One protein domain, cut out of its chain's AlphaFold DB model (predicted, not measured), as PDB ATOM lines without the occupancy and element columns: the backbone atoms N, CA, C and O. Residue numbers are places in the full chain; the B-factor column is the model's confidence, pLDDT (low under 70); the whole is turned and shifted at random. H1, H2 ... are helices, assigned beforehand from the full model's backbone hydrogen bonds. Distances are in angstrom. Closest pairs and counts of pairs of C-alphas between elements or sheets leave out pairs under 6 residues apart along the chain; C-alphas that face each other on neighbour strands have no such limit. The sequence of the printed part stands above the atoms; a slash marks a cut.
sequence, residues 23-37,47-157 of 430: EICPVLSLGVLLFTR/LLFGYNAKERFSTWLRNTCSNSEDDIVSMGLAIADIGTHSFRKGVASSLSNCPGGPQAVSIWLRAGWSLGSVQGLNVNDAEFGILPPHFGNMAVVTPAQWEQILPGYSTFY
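AT A GLANCE: This is residues 23 to 37 and 47 to 157 of the 430 residues of the protein "HTH psq-type domain-containing protein" of Aphanomyces astaci (UniProt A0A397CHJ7). Eight helices are strung out along an open, loose horseshoe with an empty middle. H2, H4 and the H4-H5 helical hairpin make one side of it, with H3 at that end of the longest axis, and long links run through the small H6 to the pair H7 and H8 at the other end. The printed part has 126 residues, with helices H1 to H8 in chain order and no named strand, and its class is all helix. It is loose, with a radius of gyration of the C-alphas of 19.4 A and spans of 55 by 43 by 29 A.

HOW THE PARTS SIT: H2, residues 53 to 66, touches H4, residues 84 to 96, which meets it with residue 84 alone; the closest C-alphas, of Ser 58 and Thr 84, are 6.1 A apart. Their lines are only just about perpendicular, at 72 degrees. H3, residues 69 to 74, is close to H2 but not clearly touching, with the C-alphas of Cys 65 and Ile 72 7.5 A apart. H4 and H5, residues 104 to 110, form a hairpin and touch through residues 92 to 96 of H4, closest at the C-alphas of Ser 96 and Ala 104, 5.7 A; they run opposite ways at a shallow tilt of 32 degrees, only just short of steep. H7, residues 143 to 149, touches H8, residues 153 to 156, with the C-alphas of Glu 147 and Tyr 153 5.2 A apart. H1, residues 26 to 36, and H6, residues 126 to 129, touch no helix. Every O i to N i+4 pair is within hydrogen-bond range in H1, H2, H3, H5 and H7, and 7 of 9 in H4; H6 and H8 are too short for such a pair.

IN THESE COORDINATES: H2 is 19.9 A long, H4 19.2 A and H1 15.1 A. C-alpha 26 begins H1 at (126.434, 165.928, 148.156), C-alpha 53 begins H2 at (128.352, 168.144, 132.727), and C-alpha 156 ends H8 at (109.544, 155.535, 141.830).

THE WHOLE: The C-alphas farthest apart, of Ser 74 and Ala 144, are 55.3 A apart. Residues 38 to 46 are not printed; C-alphas 37 and 47 are 11.5 A apart across the cut. The links H5 to H6 and H6 to H7 are long, and residues 116 to 122 and 130 to 142 stand free. Mean pLDDT of the printed part is 70.3; residues 88, 112 and 114 to 157 are under 70.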
ATOM      1  N   GLU A  23     129.798 171.696 153.574       81.38
ATOM      2  CA  GLU A  23     130.397 172.270 152.361       81.38
ATOM      3  C   GLU A  23     130.676 171.214 151.284       81.38
ATOM      4  O   GLU A  23     130.570 171.486 150.090       81.38
ATOM      5  N   ILE A  24     130.973 169.982 151.706       81.62
ATOM      6  CA  ILE A  24     131.242 168.841 150.820       81.62
ATOM      7  C   ILE A  24     130.101 167.814 150.810       81.62
ATOM      8  O   ILE A  24     130.262 166.706 150.293       81.62
ATOM      9  N   CYS A  25     128.952 168.132 151.412       84.69
ATOM     10  CA  CYS A  25     127.822 167.216 151.523       84.69
ATOM     11  C   CYS A  25     127.043 167.146 150.199       84.69
ATOM     12  O   CYS A  25     126.324 168.089 149.862       84.69
ATOM     13  N   PRO A  26     127.064 166.012 149.474       83.94
ATOM     14  CA  PRO A  26     126.434 165.928 148.156       83.94
ATOM     15  C   PRO A  26     124.907 166.070 148.213       83.94
ATOM     16  O   PRO A  26     124.302 166.557 147.262       83.94
ATOM     17  N   VAL A  27     124.279 165.666 149.324       86.69
ATOM     18  CA  VAL A  27     122.829 165.814 149.533       86.69
ATOM     19  C   VAL A  27     122.459 167.283 149.731       86.69
ATOM     20  O   VAL A  27     121.484 167.747 149.143       86.69
ATOM     21  N   LEU A  28     123.258 168.027 150.504       84.31
ATOM     22  CA  LEU A  28     123.048 169.460 150.692       84.31
ATOM     23  C   LEU A  28     123.300 170.221 149.389       84.31
ATOM     24  O   LEU A  28     122.449 171.006 148.982       84.31
ATOM     25  N   SER A  29     124.406 169.946 148.690       86.19
ATOM     26  CA  SER A  29     124.707 170.572 147.395       86.19
ATOM     27  C   SER A  29     123.603 170.315 146.367       86.19
ATOM     28  O   SER A  29     123.248 171.213 145.607       86.19
ATOM     29  N   LEU A  30     123.027 169.107 146.358       87.50
ATOM     30  CA  LEU A  30     121.886 168.783 145.508       87.50
ATOM     31  C   LEU A  30     120.634 169.575 145.902       87.50
ATOM     32  O   LEU A  30     119.957 170.100 145.024       87.50
ATOM     33  N   GLY A  31     120.339 169.683 147.200       85.19
ATOM     34  CA  GLY A  31     119.234 170.502 147.697       85.19
ATOM     35  C   GLY A  31     119.374 171.958 147.257       85.19
ATOM     36  O   GLY A  31     118.465 172.502 146.639       85.19
ATOM     37  N   VAL A  32     120.545 172.558 147.481       85.19
ATOM     38  CA  VAL A  32     120.849 173.925 147.033       85.19
ATOM     39  C   VAL A  32     120.659 174.054 145.527       85.19
ATOM     40  O   VAL A  32     119.984 174.979 145.088       85.19
ATOM     41  N   LEU A  33     121.181 173.118 144.727       84.69
ATOM     42  CA  LEU A  33     121.000 173.132 143.275       84.69
ATOM     43  C   LEU A  33     119.520 173.098 142.884       84.69
ATOM     44  O   LEU A  33     119.117 173.846 142.006       84.69
ATOM     45  N   LEU A  34     118.709 172.252 143.521       82.38
ATOM     46  CA  LEU A  34     117.283 172.135 143.215       82.38
ATOM     47  C   LEU A  34     116.505 173.405 143.568       82.38
ATOM     48  O   LEU A  34     115.662 173.821 142.784       82.38
ATOM     49  N   PHE A  35     116.799 174.028 144.711       80.81
ATOM     50  CA  PHE A  35     116.087 175.229 145.159       80.81
ATOM     51  C   PHE A  35     116.572 176.514 144.483       80.81
ATOM     52  O   PHE A  35     115.822 177.482 144.401       80.81
ATOM     53  N   THR A  36     117.813 176.540 143.994       82.19
ATOM     54  CA  THR A  36     118.374 177.699 143.276       82.19
ATOM     55  C   THR A  36     118.200 177.598 141.767       82.19
ATOM     56  O   THR A  36     118.279 178.605 141.063       82.19
ATOM     57  N   ARG A  37     117.937 176.396 141.247       73.12
ATOM     58  CA  ARG A  37     117.556 176.197 139.855       73.12
ATOM     59  C   ARG A  37     116.140 176.735 139.676       73.12
ATOM     60  O   ARG A  37     115.174 176.102 140.086       73.12
ATOM     61  N   LEU A  47     117.658 167.733 132.153       74.94
ATOM     62  CA  LEU A  47     118.834 167.195 132.826       74.94
ATOM     63  C   LEU A  47     119.207 168.036 134.052       74.94
ATOM     64  O   LEU A  47     119.530 169.224 133.944       74.94
ATOM     65  N   LEU A  48     119.273 167.381 135.212       76.00
ATOM     66  CA  LEU A  48     119.613 167.986 136.503       76.00
ATOM     67  C   LEU A  48     120.977 168.702 136.520       76.00
ATOM     68  O   LEU A  48     121.127 169.718 137.190       76.00
ATOM     69  N   PHE A  49     121.951 168.235 135.740       78.81
ATOM     70  CA  PHE A  49     123.280 168.858 135.643       78.81
ATOM     71  C   PHE A  49     123.525 169.575 134.304       78.81
ATOM     72  O   PHE A  49     124.615 170.100 134.072       78.81
ATOM     73  N   GLY A  50     122.507 169.637 133.438       77.38
ATOM     74  CA  GLY A  50     122.613 170.163 132.077       77.38
ATOM     75  C   GLY A  50     123.433 169.268 131.141       77.38
ATOM     76  O   GLY A  50     123.904 168.194 131.519       77.38
ATOM     77  N   TYR A  51     123.596 169.717 129.897       78.44
ATOM     78  CA  TYR A  51     124.455 169.053 128.917       78.44
ATOM     79  C   TYR A  51     125.939 169.238 129.257       78.44
ATOM     80  O   TYR A  51     126.320 170.200 129.929       78.44
ATOM     81  N   ASN A  52     126.780 168.320 128.770       80.69
ATOM     82  CA  ASN A  52     128.242 168.393 128.882       80.69
ATOM     83  C   ASN A  52     128.743 168.573 130.329       80.69
ATOM     84  O   ASN A  52     129.738 169.252 130.589       80.69
ATOM     85  N   ALA A  53     128.029 168.001 131.307       82.31
ATOM     86  CA  ALA A  53     128.352 168.144 132.727       82.31
ATOM     87  C   ALA A  53     129.775 167.656 133.052       82.31
ATOM     88  O   ALA A  53     130.464 168.247 133.881       82.31
ATOM     89  N   LYS A  54     130.239 166.609 132.358       82.06
ATOM     90  CA  LYS A  54     131.600 166.079 132.486       82.06
ATOM     91  C   LYS A  54     132.641 167.090 132.013       82.06
ATOM     92  O   LYS A  54     133.636 167.297 132.704       82.06
ATOM     93  N   GLU A  55     132.433 167.699 130.853       84.56
ATOM     94  CA  GLU A  55     133.337 168.678 130.250       84.56
ATOM     95  C   GLU A  55     133.387 169.937 131.115       84.56
ATOM     96  O   GLU A  55     134.473 170.384 131.467       84.56
ATOM     97  N   ARG A  56     132.226 170.435 131.562       88.56
ATOM     98  CA  ARG A  56     132.127 171.567 132.496       88.56
ATOM     99  C   ARG A  56     132.888 171.304 133.793       88.56
ATOM    100  O   ARG A  56     133.674 172.147 134.214       88.56
ATOM    101  N   PHE A  57     132.696 170.130 134.394       87.19
ATOM    102  CA  PHE A  57     133.430 169.733 135.595       87.19
ATOM    103  C   PHE A  57     134.934 169.596 135.328       87.19
ATOM    104  O   PHE A  57     135.742 170.026 136.142       87.19
ATOM    105  N   SER A  58     135.329 169.045 134.177       85.88
ATOM    106  CA  SER A  58     136.740 168.929 133.800       85.88
ATOM    107  C   SER A  58     137.406 170.289 133.595       85.88
ATOM    108  O   SER A  58     138.567 170.439 133.963       85.88
ATOM    109  N   THR A  59     136.709 171.260 133.003       89.25
ATOM    110  CA  THR A  59     137.211 172.630 132.833       89.25
ATOM    111  C   THR A  59     137.325 173.334 134.176       89.25
ATOM    112  O   THR A  59     138.376 173.891 134.475       89.25
ATOM    113  N   TRP A  60     136.287 173.245 135.016       90.44
ATOM    114  CA  TRP A  60     136.335 173.771 136.381       90.44
ATOM    115  C   TRP A  60     137.510 173.181 137.165       90.44
ATOM    116  O   TRP A  60     138.277 173.928 137.756       90.44
ATOM    117  N   LEU A  61     137.703 171.860 137.104       88.50
ATOM    118  CA  LEU A  61     138.794 171.182 137.796       88.50
ATOM    119  C   LEU A  61     140.166 171.692 137.343       88.50
ATOM    120  O   LEU A  61     141.007 171.973 138.190       88.50
ATOM    121  N   ARG A  62     140.386 171.844 136.031       87.81
ATOM    122  CA  ARG A  62     141.645 172.402 135.518       87.81
ATOM    123  C   ARG A  62     141.890 173.809 136.044       87.81
ATOM    124  O   ARG A  62     142.972 174.059 136.552       87.81
ATOM    125  N   ASN A  63     140.883 174.679 135.988       89.88
ATOM    126  CA  ASN A  63     141.006 176.054 136.472       89.88
ATOM    127  C   ASN A  63     141.315 176.100 137.977       89.88
ATOM    128  O   ASN A  63     142.177 176.857 138.405       89.88
ATOM    129  N   THR A  64     140.650 175.261 138.776       89.31
ATOM    130  CA  THR A  64     140.920 175.150 140.215       89.31
ATOM    131  C   THR A  64     142.341 174.658 140.481       89.31
ATOM    132  O   THR A  64     143.012 175.204 141.348       89.31
ATOM    133  N   CYS A  65     142.828 173.665 139.730       88.06
ATOM    134  CA  CYS A  65     144.206 173.192 139.851       88.06
ATOM    135  C   CYS A  65     145.230 174.254 139.430       88.06
ATOM    136  O   CYS A  65     146.255 174.377 140.085       88.06
ATOM    137  N   SER A  66     144.951 175.050 138.395       88.38
ATOM    138  CA  SER A  66     145.823 176.159 137.984       88.38
ATOM    139  C   SER A  66     145.966 177.236 139.061       88.38
ATOM    140  O   SER A  66     147.034 177.812 139.201       88.38
ATOM    141  N   ASN A  67     144.932 177.473 139.875       89.88
ATOM    142  CA  ASN A  67     145.021 178.413 141.000       89.88
ATOM    143  C   ASN A  67     145.931 177.922 142.143       89.88
ATOM    144  O   ASN A  67     146.291 178.712 143.011       89.88
ATOM    145  N   SER A  68     146.272 176.633 142.163       88.00
ATOM    146  CA  SER A  68     147.130 175.996 143.171       88.00
ATOM    147  C   SER A  68     148.283 175.242 142.503       88.00
ATOM    148  O   SER A  68     148.684 174.172 142.959       88.00
ATOM    149  N   GLU A  69     148.783 175.770 141.382       88.31
ATOM    150  CA  GLU A  69     149.807 175.114 140.567       88.31
ATOM    151  C   GLU A  69     151.085 174.839 141.363       88.31
ATOM    152  O   GLU A  69     151.572 173.709 141.344       88.31
ATOM    153  N   ASP A  70     151.563 175.817 142.135       88.75
ATOM    154  CA  ASP A  70     152.780 175.689 142.944       88.75
ATOM    155  C   ASP A  70     152.694 174.525 143.946       88.75
ATOM    156  O   ASP A  70     153.617 173.714 144.047       88.75
ATOM    157  N   ASP A  71     151.554 174.378 144.631       89.50
ATOM    158  CA  ASP A  71     151.324 173.283 145.578       89.50
ATOM    159  C   ASP A  71     151.317 171.927 144.861       89.50
ATOM    160  O   ASP A  71     151.915 170.955 145.329       89.50
ATOM    161  N   ILE A  72     150.672 171.849 143.697       86.12
ATOM    162  CA  ILE A  72     150.571 170.621 142.901       86.12
ATOM    163  C   ILE A  72     151.945 170.195 142.374       86.12
ATOM    164  O   ILE A  72     152.305 169.017 142.472       86.12
ATOM    165  N   VAL A  73     152.733 171.151 141.882       88.50
ATOM    166  CA  VAL A  73     154.103 170.921 141.418       88.50
ATOM    167  C   VAL A  73     155.007 170.522 142.584       88.50
ATOM    168  O   VAL A  73     155.805 169.597 142.435       88.50
ATOM    169  N   SER A  74     154.843 171.126 143.766       89.75
ATOM    170  CA  SER A  74     155.598 170.750 144.971       89.75
ATOM    171  C   SER A  74     155.343 169.301 145.409       89.75
ATOM    172  O   SER A  74     156.244 168.629 145.909       89.75
ATOM    173  N   MET A  75     154.137 168.781 145.147       84.88
ATOM    174  CA  MET A  75     153.774 167.377 145.361       84.88
ATOM    175  C   MET A  75     154.281 166.438 144.251       84.88
ATOM    176  O   MET A  75     154.037 165.232 144.313       84.88
ATOM    177  N   GLY A  76     154.982 166.961 143.239       86.12
ATOM    178  CA  GLY A  76     155.534 166.192 142.122       86.12
ATOM    179  C   GLY A  76     154.492 165.756 141.091       86.12
ATOM    180  O   GLY A  76     154.693 164.754 140.406       86.12
ATOM    181  N   LEU A  77     153.365 166.466 140.994       83.75
ATOM    182  CA  LEU A  77     152.283 166.171 140.056       83.75
ATOM    183  C   LEU A  77     152.223 167.229 138.951       83.75
ATOM    184  O   LEU A  77     152.420 168.414 139.203       83.75
ATOM    185  N   ALA A  78     151.889 166.818 137.726       84.50
ATOM    186  CA  ALA A  78     151.539 167.750 136.660       84.50
ATOM    187  C   ALA A  78     150.017 167.942 136.610       84.50
ATOM    188  O   ALA A  78     149.257 166.974 136.676       84.50
ATOM    189  N   ILE A  79     149.549 169.179 136.408       83.19
ATOM    190  CA  ILE A  79     148.109 169.478 136.263       83.19
ATOM    191  C   ILE A  79     147.486 168.661 135.116       83.19
ATOM    192  O   ILE A  79     146.336 168.231 135.208       83.19
ATOM    193  N   ALA A  80     148.255 168.387 134.057       82.88
ATOM    194  CA  ALA A  80     147.830 167.559 132.929       82.88
ATOM    195  C   ALA A  80     147.441 166.119 133.329       82.88
ATOM    196  O   ALA A  80     146.586 165.516 132.675       82.88
ATOM    197  N   ASP A  81     147.999 165.595 134.425       81.19
ATOM    198  CA  ASP A  81     147.721 164.249 134.942       81.19
ATOM    199  C   ASP A  81     146.486 164.211 135.864       81.19
ATOM    200  O   ASP A  81     145.959 163.142 136.218       81.19
ATOM    201  N   ILE A  82     145.974 165.383 136.245       82.00
ATOM    202  CA  ILE A  82     144.809 165.525 137.112       82.00
ATOM    203  C   ILE A  82     143.551 165.601 136.250       82.00
ATOM    204  O   ILE A  82     143.170 166.628 135.694       82.00
ATOM    205  N   GLY A  83     142.866 164.463 136.156       81.94
ATOM    206  CA  GLY A  83     141.589 164.347 135.467       81.94
ATOM    207  C   GLY A  83     140.441 163.974 136.396       81.94
ATOM    208  O   GLY A  83     140.610 163.506 137.522       81.94
ATOM    209  N   THR A  84     139.226 164.056 135.860       75.88
ATOM    210  CA  THR A  84     137.999 163.590 136.532       75.88
ATOM    211  C   THR A  84     138.077 162.109 136.937       75.88
ATOM    212  O   THR A  84     137.537 161.690 137.960       75.88
ATOM    213  N   HIS A  85     138.818 161.303 136.168       70.75
ATOM    214  CA  HIS A  85     139.089 159.895 136.468       70.75
ATOM    215  C   HIS A  85     140.100 159.708 137.617       70.75
ATOM    216  O   HIS A  85     140.061 158.676 138.299       70.75
ATOM    217  N   SER A  86     140.987 160.683 137.841       72.81
ATOM    218  CA  SER A  86     141.974 160.684 138.926       72.81
ATOM    219  C   SER A  86     141.285 160.886 140.275       72.81
ATOM    220  O   SER A  86     141.585 160.147 141.204       72.81
ATOM    221  N   PHE A  87     140.257 161.741 140.359       73.12
ATOM    222  CA  PHE A  87     139.453 161.939 141.579       73.12
ATOM    223  C   PHE A  87     138.855 160.634 142.123       73.12
ATOM    224  O   PHE A  87     139.062 160.272 143.280       73.12
ATOM    225  N   ARG A  88     138.160 159.869 141.272       69.31
ATOM    226  CA  ARG A  88     137.527 158.603 141.683       69.31
ATOM    227  C   ARG A  88     138.546 157.571 142.183       69.31
ATOM    228  O   ARG A  88     138.249 156.831 143.116       69.31
ATOM    229  N   LYS A  89     139.729 157.502 141.564       76.88
ATOM    230  CA  LYS A  89     140.818 156.601 141.985       76.88
ATOM    231  C   LYS A  89     141.530 157.100 143.244       76.88
ATOM    232  O   LYS A  89     141.836 156.295 144.120       76.88
ATOM    233  N   GLY A  90     141.766 158.404 143.334       79.94
ATOM    234  CA  GLY A  90     142.447 159.055 144.447       79.94
ATOM    235  C   GLY A  90     141.677 158.894 145.750       79.94
ATOM    236  O   GLY A  90     142.249 158.436 146.732       79.94
ATOM    237  N   VAL A  91     140.360 159.132 145.737       79.62
ATOM    238  CA  VAL A  91     139.499 158.938 146.920       79.62
ATOM    239  C   VAL A  91     139.532 157.486 147.400       79.62
ATOM    240  O   VAL A  91     139.697 157.233 148.590       79.62
ATOM    241  N   ALA A  92     139.431 156.516 146.483       81.06
ATOM    242  CA  ALA A  92     139.505 155.100 146.841       81.06
ATOM    243  C   ALA A  92     140.873 154.722 147.437       81.06
ATOM    244  O   ALA A  92     140.935 153.965 148.403       81.06
ATOM    245  N   SER A  93     141.959 155.270 146.887       81.00
ATOM    246  CA  SER A  93     143.326 155.014 147.358       81.00
ATOM    247  C   SER A  93     143.571 155.637 148.732       81.00
ATOM    248  O   SER A  93     144.062 154.962 149.630       81.00
ATOM    249  N   SER A  94     143.146 156.888 148.925       82.06
ATOM    250  CA  SER A  94     143.245 157.604 150.200       82.06
ATOM    251  C   SER A  94     142.492 156.873 151.316       82.06
ATOM    252  O   SER A  94     143.074 156.559 152.352       82.06
ATOM    253  N   LEU A  95     141.236 156.481 151.071       81.44
ATOM    254  CA  LEU A  95     140.444 155.728 152.050       81.44
ATOM    255  C   LEU A  95     141.037 154.349 152.360       81.44
ATOM    256  O   LEU A  95     140.931 153.893 153.495       81.44
ATOM    257  N   SER A  96     141.655 153.690 151.373       81.88
ATOM    258  CA  SER A  96     142.275 152.370 151.573       81.88
ATOM    259  C   SER A  96     143.528 152.441 152.446       81.88
ATOM    260  O   SER A  96     143.871 151.456 153.093       81.88
ATOM    261  N   ASN A  97     144.186 153.601 152.480       78.88
ATOM    262  CA  ASN A  97     145.405 153.841 153.249       78.88
ATOM    263  C   ASN A  97     145.145 154.520 154.604       78.88
ATOM    264  O   ASN A  97     146.096 154.814 155.322       78.88
ATOM    265  N   CYS A  98     143.883 154.775 154.965       77.06
ATOM    266  CA  CYS A  98     143.519 155.401 156.232       77.06
ATOM    267  C   CYS A  98     143.559 154.366 157.380       77.06
ATOM    268  O   CYS A  98     142.765 153.416 157.359       77.06
ATOM    269  N   PRO A  99     144.444 154.507 158.391       76.00
ATOM    270  CA  PRO A  99     144.483 153.595 159.533       76.00
ATOM    271  C   PRO A  99     143.159 153.625 160.305       76.00
ATOM    272  O   PRO A  99     142.682 154.690 160.686       76.00
ATOM    273  N   GLY A 100     142.547 152.458 160.526       75.88
ATOM    274  CA  GLY A 100     141.209 152.370 161.131       75.88
ATOM    275  C   GLY A 100     140.057 152.769 160.196       75.88
ATOM    276  O   GLY A 100     138.923 152.906 160.651       75.88
ATOM    277  N   GLY A 101     140.333 152.951 158.901       74.56
ATOM    278  CA  GLY A 101     139.341 153.264 157.878       74.56
ATOM    279  C   GLY A 101     138.422 152.089 157.500       74.56
ATOM    280  O   GLY A 101     138.516 150.987 158.050       74.56
ATOM    281  N   PRO A 102     137.501 152.307 156.541       75.44
ATOM    282  CA  PRO A 102     136.567 151.283 156.079       75.44
ATOM    283  C   PRO A 102     137.286 150.086 155.440       75.44
ATOM    284  O   PRO A 102     138.356 150.225 154.854       75.44
ATOM    285  N   GLN A 103     136.659 148.908 155.469       77.00
ATOM    286  CA  GLN A 103     137.210 147.719 154.814       77.00
ATOM    287  C   GLN A 103     137.441 147.969 153.310       77.00
ATOM    288  O   GLN A 103     136.559 148.483 152.618       77.00
ATOM    289  N   ALA A 104     138.589 147.525 152.782       74.88
ATOM    290  CA  ALA A 104     138.968 147.700 151.374       74.88
ATOM    291  C   ALA A 104     137.881 147.234 150.389       74.88
ATOM    292  O   ALA A 104     137.592 147.915 149.409       74.88
ATOM    293  N   VAL A 105     137.199 146.124 150.697       72.75
ATOM    294  CA  VAL A 105     136.067 145.615 149.906       72.75
ATOM    295  C   VAL A 105     134.940 146.649 149.813       72.75
ATOM    296  O   VAL A 105     134.447 146.922 148.722       72.75
ATOM    297  N   SER A 106     134.559 147.281 150.925       73.69
ATOM    298  CA  SER A 106     133.535 148.332 150.945       73.69
ATOM    299  C   SER A 106     133.954 149.550 150.119       73.69
ATOM    300  O   SER A 106     133.129 150.128 149.409       73.69
ATOM    301  N   ILE A 107     135.238 149.915 150.168       76.62
ATOM    302  CA  ILE A 107     135.798 151.022 149.383       76.62
ATOM    303  C   ILE A 107     135.747 150.692 147.890       76.62
ATOM    304  O   ILE A 107     135.244 151.498 147.112       76.62
ATOM    305  N   TRP A 108     136.193 149.504 147.476       75.75
ATOM    306  CA  TRP A 108     136.196 149.078 146.073       75.75
ATOM    307  C   TRP A 108     134.784 148.983 145.496       75.75
ATOM    308  O   TRP A 108     134.537 149.449 144.382       75.75
ATOM    309  N   LEU A 109     133.837 148.462 146.280       71.94
ATOM    310  CA  LEU A 109     132.425 148.408 145.907       71.94
ATOM    311  C   LEU A 109     131.849 149.807 145.674       71.94
ATOM    312  O   LEU A 109     131.244 150.059 144.628       71.94
ATOM    313  N   ARG A 110     132.090 150.754 146.590       72.50
ATOM    314  CA  ARG A 110     131.644 152.150 146.421       72.50
ATOM    315  C   ARG A 110     132.365 152.862 145.282       72.50
ATOM    316  O   ARG A 110     131.736 153.596 144.523       72.50
ATOM    317  N   ALA A 111     133.651 152.583 145.101       72.56
ATOM    318  CA  ALA A 111     134.432 153.049 143.966       72.56
ATOM    319  C   ALA A 111     133.978 152.410 142.646       72.56
ATOM    320  O   ALA A 111     134.472 152.808 141.594       72.56
ATOM    321  N   GLY A 112     133.029 151.464 142.657       69.06
ATOM    322  CA  GLY A 112     132.475 150.802 141.480       69.06
ATOM    323  C   GLY A 112     133.495 149.930 140.754       69.06
ATOM    324  O   GLY A 112     133.493 149.902 139.521       69.06
ATOM    325  N   TRP A 113     134.409 149.312 141.499       73.81
ATOM    326  CA  TRP A 113     135.379 148.343 140.999       73.81
ATOM    327  C   TRP A 113     134.812 146.930 141.147       73.81
ATOM    328  O   TRP A 113     134.102 146.627 142.104       73.81
ATOM    329  N   SER A 114     135.092 146.071 140.167       62.94
ATOM    330  CA  SER A 114     134.666 144.672 140.216       62.94
ATOM    331  C   SER A 114     135.565 143.890 141.170       62.94
ATOM    332  O   SER A 114     136.785 143.978 141.068       62.94
ATOM    333  N   LEU A 115     134.962 143.086 142.048       63.53
ATOM    334  CA  LEU A 115     135.661 142.099 142.884       63.53
ATOM    335  C   LEU A 115     135.971 140.794 142.123       63.53
ATOM    336  O   LEU A 115     136.520 139.851 142.689       63.53
ATOM    337  N   GLY A 116     135.611 140.714 140.837       61.19
ATOM    338  CA  GLY A 116     135.727 139.492 140.048       61.19
ATOM    339  C   GLY A 116     134.770 138.395 140.526       61.19
ATOM    340  O   GLY A 116     133.704 138.665 141.074       61.19
ATOM    341  N   SER A 117     135.148 137.136 140.310       48.81
ATOM    342  CA  SER A 117     134.396 135.939 140.720       48.81
ATOM    343  C   SER A 117     134.465 135.640 142.227       48.81
ATOM    344  O   SER A 117     133.969 134.603 142.678       48.81
ATOM    345  N   VAL A 118     135.059 136.531 143.026       45.88
ATOM    346  CA  VAL A 118     135.201 136.359 144.471       45.88
ATOM    347  C   VAL A 118     133.924 136.835 145.170       45.88
ATOM    348  O   VAL A 118     133.682 138.024 145.337       45.88
ATOM    349  N   GLN A 119     133.139 135.840 145.599       40.50
ATOM    350  CA  GLN A 119     132.040 135.891 146.574       40.50
ATOM    351  C   GLN A 119     130.731 136.565 146.133       40.50
ATOM    352  O   GLN A 119     130.503 137.738 146.383       40.50
ATOM    353  N   GLY A 120     129.824 135.753 145.568       42.72
ATOM    354  CA  GLY A 120     128.505 135.382 146.132       42.72
ATOM    355  C   GLY A 120     127.480 136.438 146.582       42.72
ATOM    356  O   GLY A 120     126.343 136.063 146.861       42.72
ATOM    357  N   LEU A 121     127.834 137.713 146.652       44.09
ATOM    358  CA  LEU A 121     126.978 138.816 147.057       44.09
ATOM    359  C   LEU A 121     126.655 139.627 145.812       44.09
ATOM    360  O   LEU A 121     127.532 140.017 145.041       44.09
ATOM    361  N   ASN A 122     125.363 139.814 145.575       46.66
ATOM    362  CA  ASN A 122     124.884 140.531 144.413       46.66
ATOM    363  C   ASN A 122     125.198 142.018 144.621       46.66
ATOM    364  O   ASN A 122     124.491 142.721 145.331       46.66
ATOM    365  N   VAL A 123     126.295 142.479 144.022       44.59
ATOM    366  CA  VAL A 123     126.814 143.859 144.087       44.59
ATOM    367  C   VAL A 123     125.828 144.937 143.614       44.59
ATOM    368  O   VAL A 123     126.088 146.123 143.800       44.59
ATOM    369  N   ASN A 124     124.700 144.524 143.035       45.97
ATOM    370  CA  ASN A 124     123.607 145.380 142.579       45.97
ATOM    371  C   ASN A 124     122.340 145.243 143.439       45.97
ATOM    372  O   ASN A 124     121.286 145.744 143.049       45.97
ATOM    373  N   ASP A 125     122.399 144.520 144.559       46.25
ATOM    374  CA  ASP A 125     121.262 144.400 145.460       46.25
ATOM    375  C   ASP A 125     121.104 145.689 146.264       46.25
ATOM    376  O   ASP A 125     121.989 146.070 147.036       46.25
ATOM    377  N   ALA A 126     119.965 146.356 146.078       45.34
ATOM    378  CA  ALA A 126     119.607 147.547 146.832       45.34
ATOM    379  C   ALA A 126     119.588 147.277 148.345       45.34
ATOM    380  O   ALA A 126     119.801 148.214 149.103       45.34
ATOM    381  N   GLU A 127     119.406 146.019 148.785       41.28
ATOM    382  CA  GLU A 127     119.478 145.612 150.197       41.28
ATOM    383  C   GLU A 127     120.901 145.678 150.782       41.28
ATOM    384  O   GLU A 127     121.053 145.891 151.983       41.28
ATOM    385  N   PHE A 128     121.959 145.555 149.968       42.53
ATOM    386  CA  PHE A 128     123.347 145.520 150.460       42.53
ATOM    387  C   PHE A 128     123.865 146.903 150.903       42.53
ATOM    388  O   PHE A 128     124.801 147.002 151.695       42.53
ATOM    389  N   GLY A 129     123.252 147.984 150.408       40.66
ATOM    390  CA  GLY A 129     123.591 149.367 150.758       40.66
ATOM    391  C   GLY A 129     122.723 149.988 151.856       40.66
ATOM    392  O   GLY A 129     123.007 151.117 152.272       40.66
ATOM    393  N   ILE A 130     121.702 149.267 152.343       42.03
ATOM    394  CA  ILE A 130     120.816 149.708 153.429       42.03
ATOM    395  C   ILE A 130     121.494 149.426 154.771       42.03
ATOM    396  O   ILE A 130     121.065 148.589 155.558       42.03
ATOM    397  N   LEU A 131     122.553 150.169 155.071       34.00
ATOM    398  CA  LEU A 131     122.599 150.701 156.423       34.00
ATOM    399  C   LEU A 131     121.752 151.969 156.357       34.00
ATOM    400  O   LEU A 131     122.125 152.885 155.615       34.00
ATOM    401  N   PRO A 132     120.593 152.019 157.042       34.31
ATOM    402  CA  PRO A 132     119.884 153.274 157.199       34.31
ATOM    403  C   PRO A 132     120.901 154.304 157.692       34.31
ATOM    404  O   PRO A 132     121.715 153.966 158.561       34.31
ATOM    405  N   PRO A 133     120.906 155.545 157.185       35.56
ATOM    406  CA  PRO A 133     121.510 156.603 157.965       35.56
ATOM    407  C   PRO A 133     120.791 156.567 159.316       35.56
ATOM    408  O   PRO A 133     119.585 156.800 159.394       35.56
ATOM    409  N   HIS A 134     121.501 156.145 160.360       34.72
ATOM    410  CA  HIS A 134     120.983 156.123 161.718       34.72
ATOM    411  C   HIS A 134     120.893 157.574 162.198       34.72
ATOM    412  O   HIS A 134     121.679 158.023 163.024       34.72
ATOM    413  N   PHE A 135     119.941 158.331 161.654       40.31
ATOM    414  CA  PHE A 135     119.426 159.507 162.327       40.31
ATOM    415  C   PHE A 135     118.623 158.963 163.501       40.31
ATOM    416  O   PHE A 135     117.553 158.382 163.314       40.31
ATOM    417  N   GLY A 136     119.191 159.035 164.704       34.25
ATOM    418  CA  GLY A 136     118.490 158.618 165.910       34.25
ATOM    419  C   GLY A 136     117.153 159.348 165.992       34.25
ATOM    420  O   GLY A 136     117.142 160.558 166.159       34.25
ATOM    421  N   ASN A 137     116.044 158.622 165.818       42.88
ATOM    422  CA  ASN A 137     114.668 159.065 166.066       42.88
ATOM    423  C   ASN A 137     114.339 160.534 165.719       42.88
ATOM    424  O   ASN A 137     113.673 161.221 166.492       42.88
ATOM    425  N   MET A 138     114.730 161.013 164.538       41.72
ATOM    426  CA  MET A 138     114.234 162.289 164.022       41.72
ATOM    427  C   MET A 138     113.225 162.028 162.907       41.72
ATOM    428  O   MET A 138     113.580 161.543 161.840       41.72
ATOM    429  N   ALA A 139     111.956 162.285 163.243       45.59
ATOM    430  CA  ALA A 139     110.769 162.370 162.390       45.59
ATOM    431  C   ALA A 139     110.909 161.756 160.982       45.59
ATOM    432  O   ALA A 139     111.240 162.435 160.013       45.59
ATOM    433  N   VAL A 140     110.587 160.465 160.864       56.78
ATOM    434  CA  VAL A 140     110.417 159.818 159.560       56.78
ATOM    435  C   VAL A 140     109.201 160.450 158.875       56.78
ATOM    436  O   VAL A 140     108.067 160.224 159.295       56.78
ATOM    437  N   VAL A 141     109.439 161.264 157.843       54.88
ATOM    438  CA  VAL A 141     108.394 161.786 156.950       54.88
ATOM    439  C   VAL A 141     107.619 160.595 156.383       54.88
ATOM    440  O   VAL A 141     108.207 159.668 155.821       54.88
ATOM    441  N   THR A 142     106.303 160.582 156.582       64.06
ATOM    442  CA  THR A 142     105.450 159.461 156.165       64.06
ATOM    443  C   THR A 142     105.395 159.350 154.633       64.06
ATOM    444  O   THR A 142     105.536 160.360 153.945       64.06
ATOM    445  N   PRO A 143     105.144 158.158 154.057       59.53
ATOM    446  CA  PRO A 143     105.011 157.998 152.604       59.53
ATOM    447  C   PRO A 143     103.962 158.925 151.969       59.53
ATOM    448  O   PRO A 143     104.172 159.429 150.874       59.53
ATOM    449  N   ALA A 144     102.865 159.212 152.681       62.06
ATOM    450  CA  ALA A 144     101.844 160.156 152.225       62.06
ATOM    451  C   ALA A 144     102.362 161.604 152.160       62.06
ATOM    452  O   ALA A 144     102.031 162.338 151.236       62.06
ATOM    453  N   GLN A 145     103.207 162.007 153.114       58.91
ATOM    454  CA  GLN A 145     103.874 163.311 153.080       58.91
ATOM    455  C   GLN A 145     104.926 163.371 151.966       58.91
ATOM    456  O   GLN A 145     105.063 164.400 151.313       58.91
ATOM    457  N   TRP A 146     105.627 162.268 151.691       61.28
ATOM    458  CA  TRP A 146     106.532 162.190 150.543       61.28
ATOM    459  C   TRP A 146     105.808 162.316 149.203       61.28
ATOM    460  O   TRP A 146     106.320 162.988 148.316       61.28
ATOM    461  N   GLU A 147     104.611 161.741 149.068       63.94
ATOM    462  CA  GLU A 147     103.780 161.889 147.867       63.94
ATOM    463  C   GLU A 147     103.312 163.340 147.657       63.94
ATOM    464  O   GLU A 147     103.188 163.796 146.523       63.94
ATOM    465  N   GLN A 148     103.096 164.086 148.746       56.28
ATOM    466  CA  GLN A 148     102.776 165.516 148.691       56.28
ATOM    467  C   GLN A 148     103.988 166.380 148.308       56.28
ATOM    468  O   GLN A 148     103.831 167.354 147.578       56.28
ATOM    469  N   ILE A 149     105.186 166.039 148.794       53.47
ATOM    470  CA  ILE A 149     106.432 166.770 148.502       53.47
ATOM    471  C   ILE A 149     106.929 166.467 147.082       53.47
ATOM    472  O   ILE A 149     107.421 167.355 146.387       53.47
ATOM    473  N   LEU A 150     106.817 165.210 146.653       51.38
ATOM    474  CA  LEU A 150     107.271 164.730 145.356       51.38
ATOM    475  C   LEU A 150     106.169 163.866 144.716       51.38
ATOM    476  O   LEU A 150     106.108 162.662 144.976       51.38
ATOM    477  N   PRO A 151     105.315 164.445 143.852       61.38
ATOM    478  CA  PRO A 151     104.276 163.696 143.152       61.38
ATOM    479  C   PRO A 151     104.870 162.529 142.352       61.38
ATOM    480  O   PRO A 151     105.759 162.717 141.520       61.38
ATOM    481  N   GLY A 152     104.400 161.309 142.610       52.09
ATOM    482  CA  GLY A 152     104.937 160.071 142.047       52.09
ATOM    483  C   GLY A 152     106.009 159.390 142.903       52.09
ATOM    484  O   GLY A 152     106.538 158.360 142.474       52.09
ATOM    485  N   TYR A 153     106.333 159.900 144.098       61.44
ATOM    486  CA  TYR A 153     107.312 159.294 145.008       61.44
ATOM    487  C   TYR A 153     107.050 157.802 145.231       61.44
ATOM    488  O   TYR A 153     107.961 156.993 145.070       61.44
ATOM    489  N   SER A 154     105.806 157.408 145.506       58.50
ATOM    490  CA  SER A 154     105.429 156.008 145.752       58.50
ATOM    491  C   SER A 154     105.539 155.120 144.507       58.50
ATOM    492  O   SER A 154     105.628 153.898 144.621       58.50
ATOM    493  N   THR A 155     105.556 155.721 143.316       65.38
ATOM    494  CA  THR A 155     105.729 155.024 142.035       65.38
ATOM    495  C   THR A 155     107.203 154.725 141.764       65.38
ATOM    496  O   THR A 155     107.537 153.626 141.323       65.38
ATOM    497  N   PHE A 156     108.097 155.679 142.051       46.06
ATOM    498  CA  PHE A 156     109.544 155.535 141.830       46.06
ATOM    499  C   PHE A 156     110.273 154.871 143.007       46.06
ATOM    500  O   PHE A 156     111.245 154.144 142.805       46.06
ATOM    501  N   TYR A 157     109.780 155.089 144.224       47.16
ATOM    502  CA  TYR A 157     110.310 154.573 145.483       47.16
ATOM    503  C   TYR A 157     109.179 153.907 146.273       47.16
ATOM    504  O   TYR A 157     108.778 154.401 147.331       47.16
TER     505      TYR A 157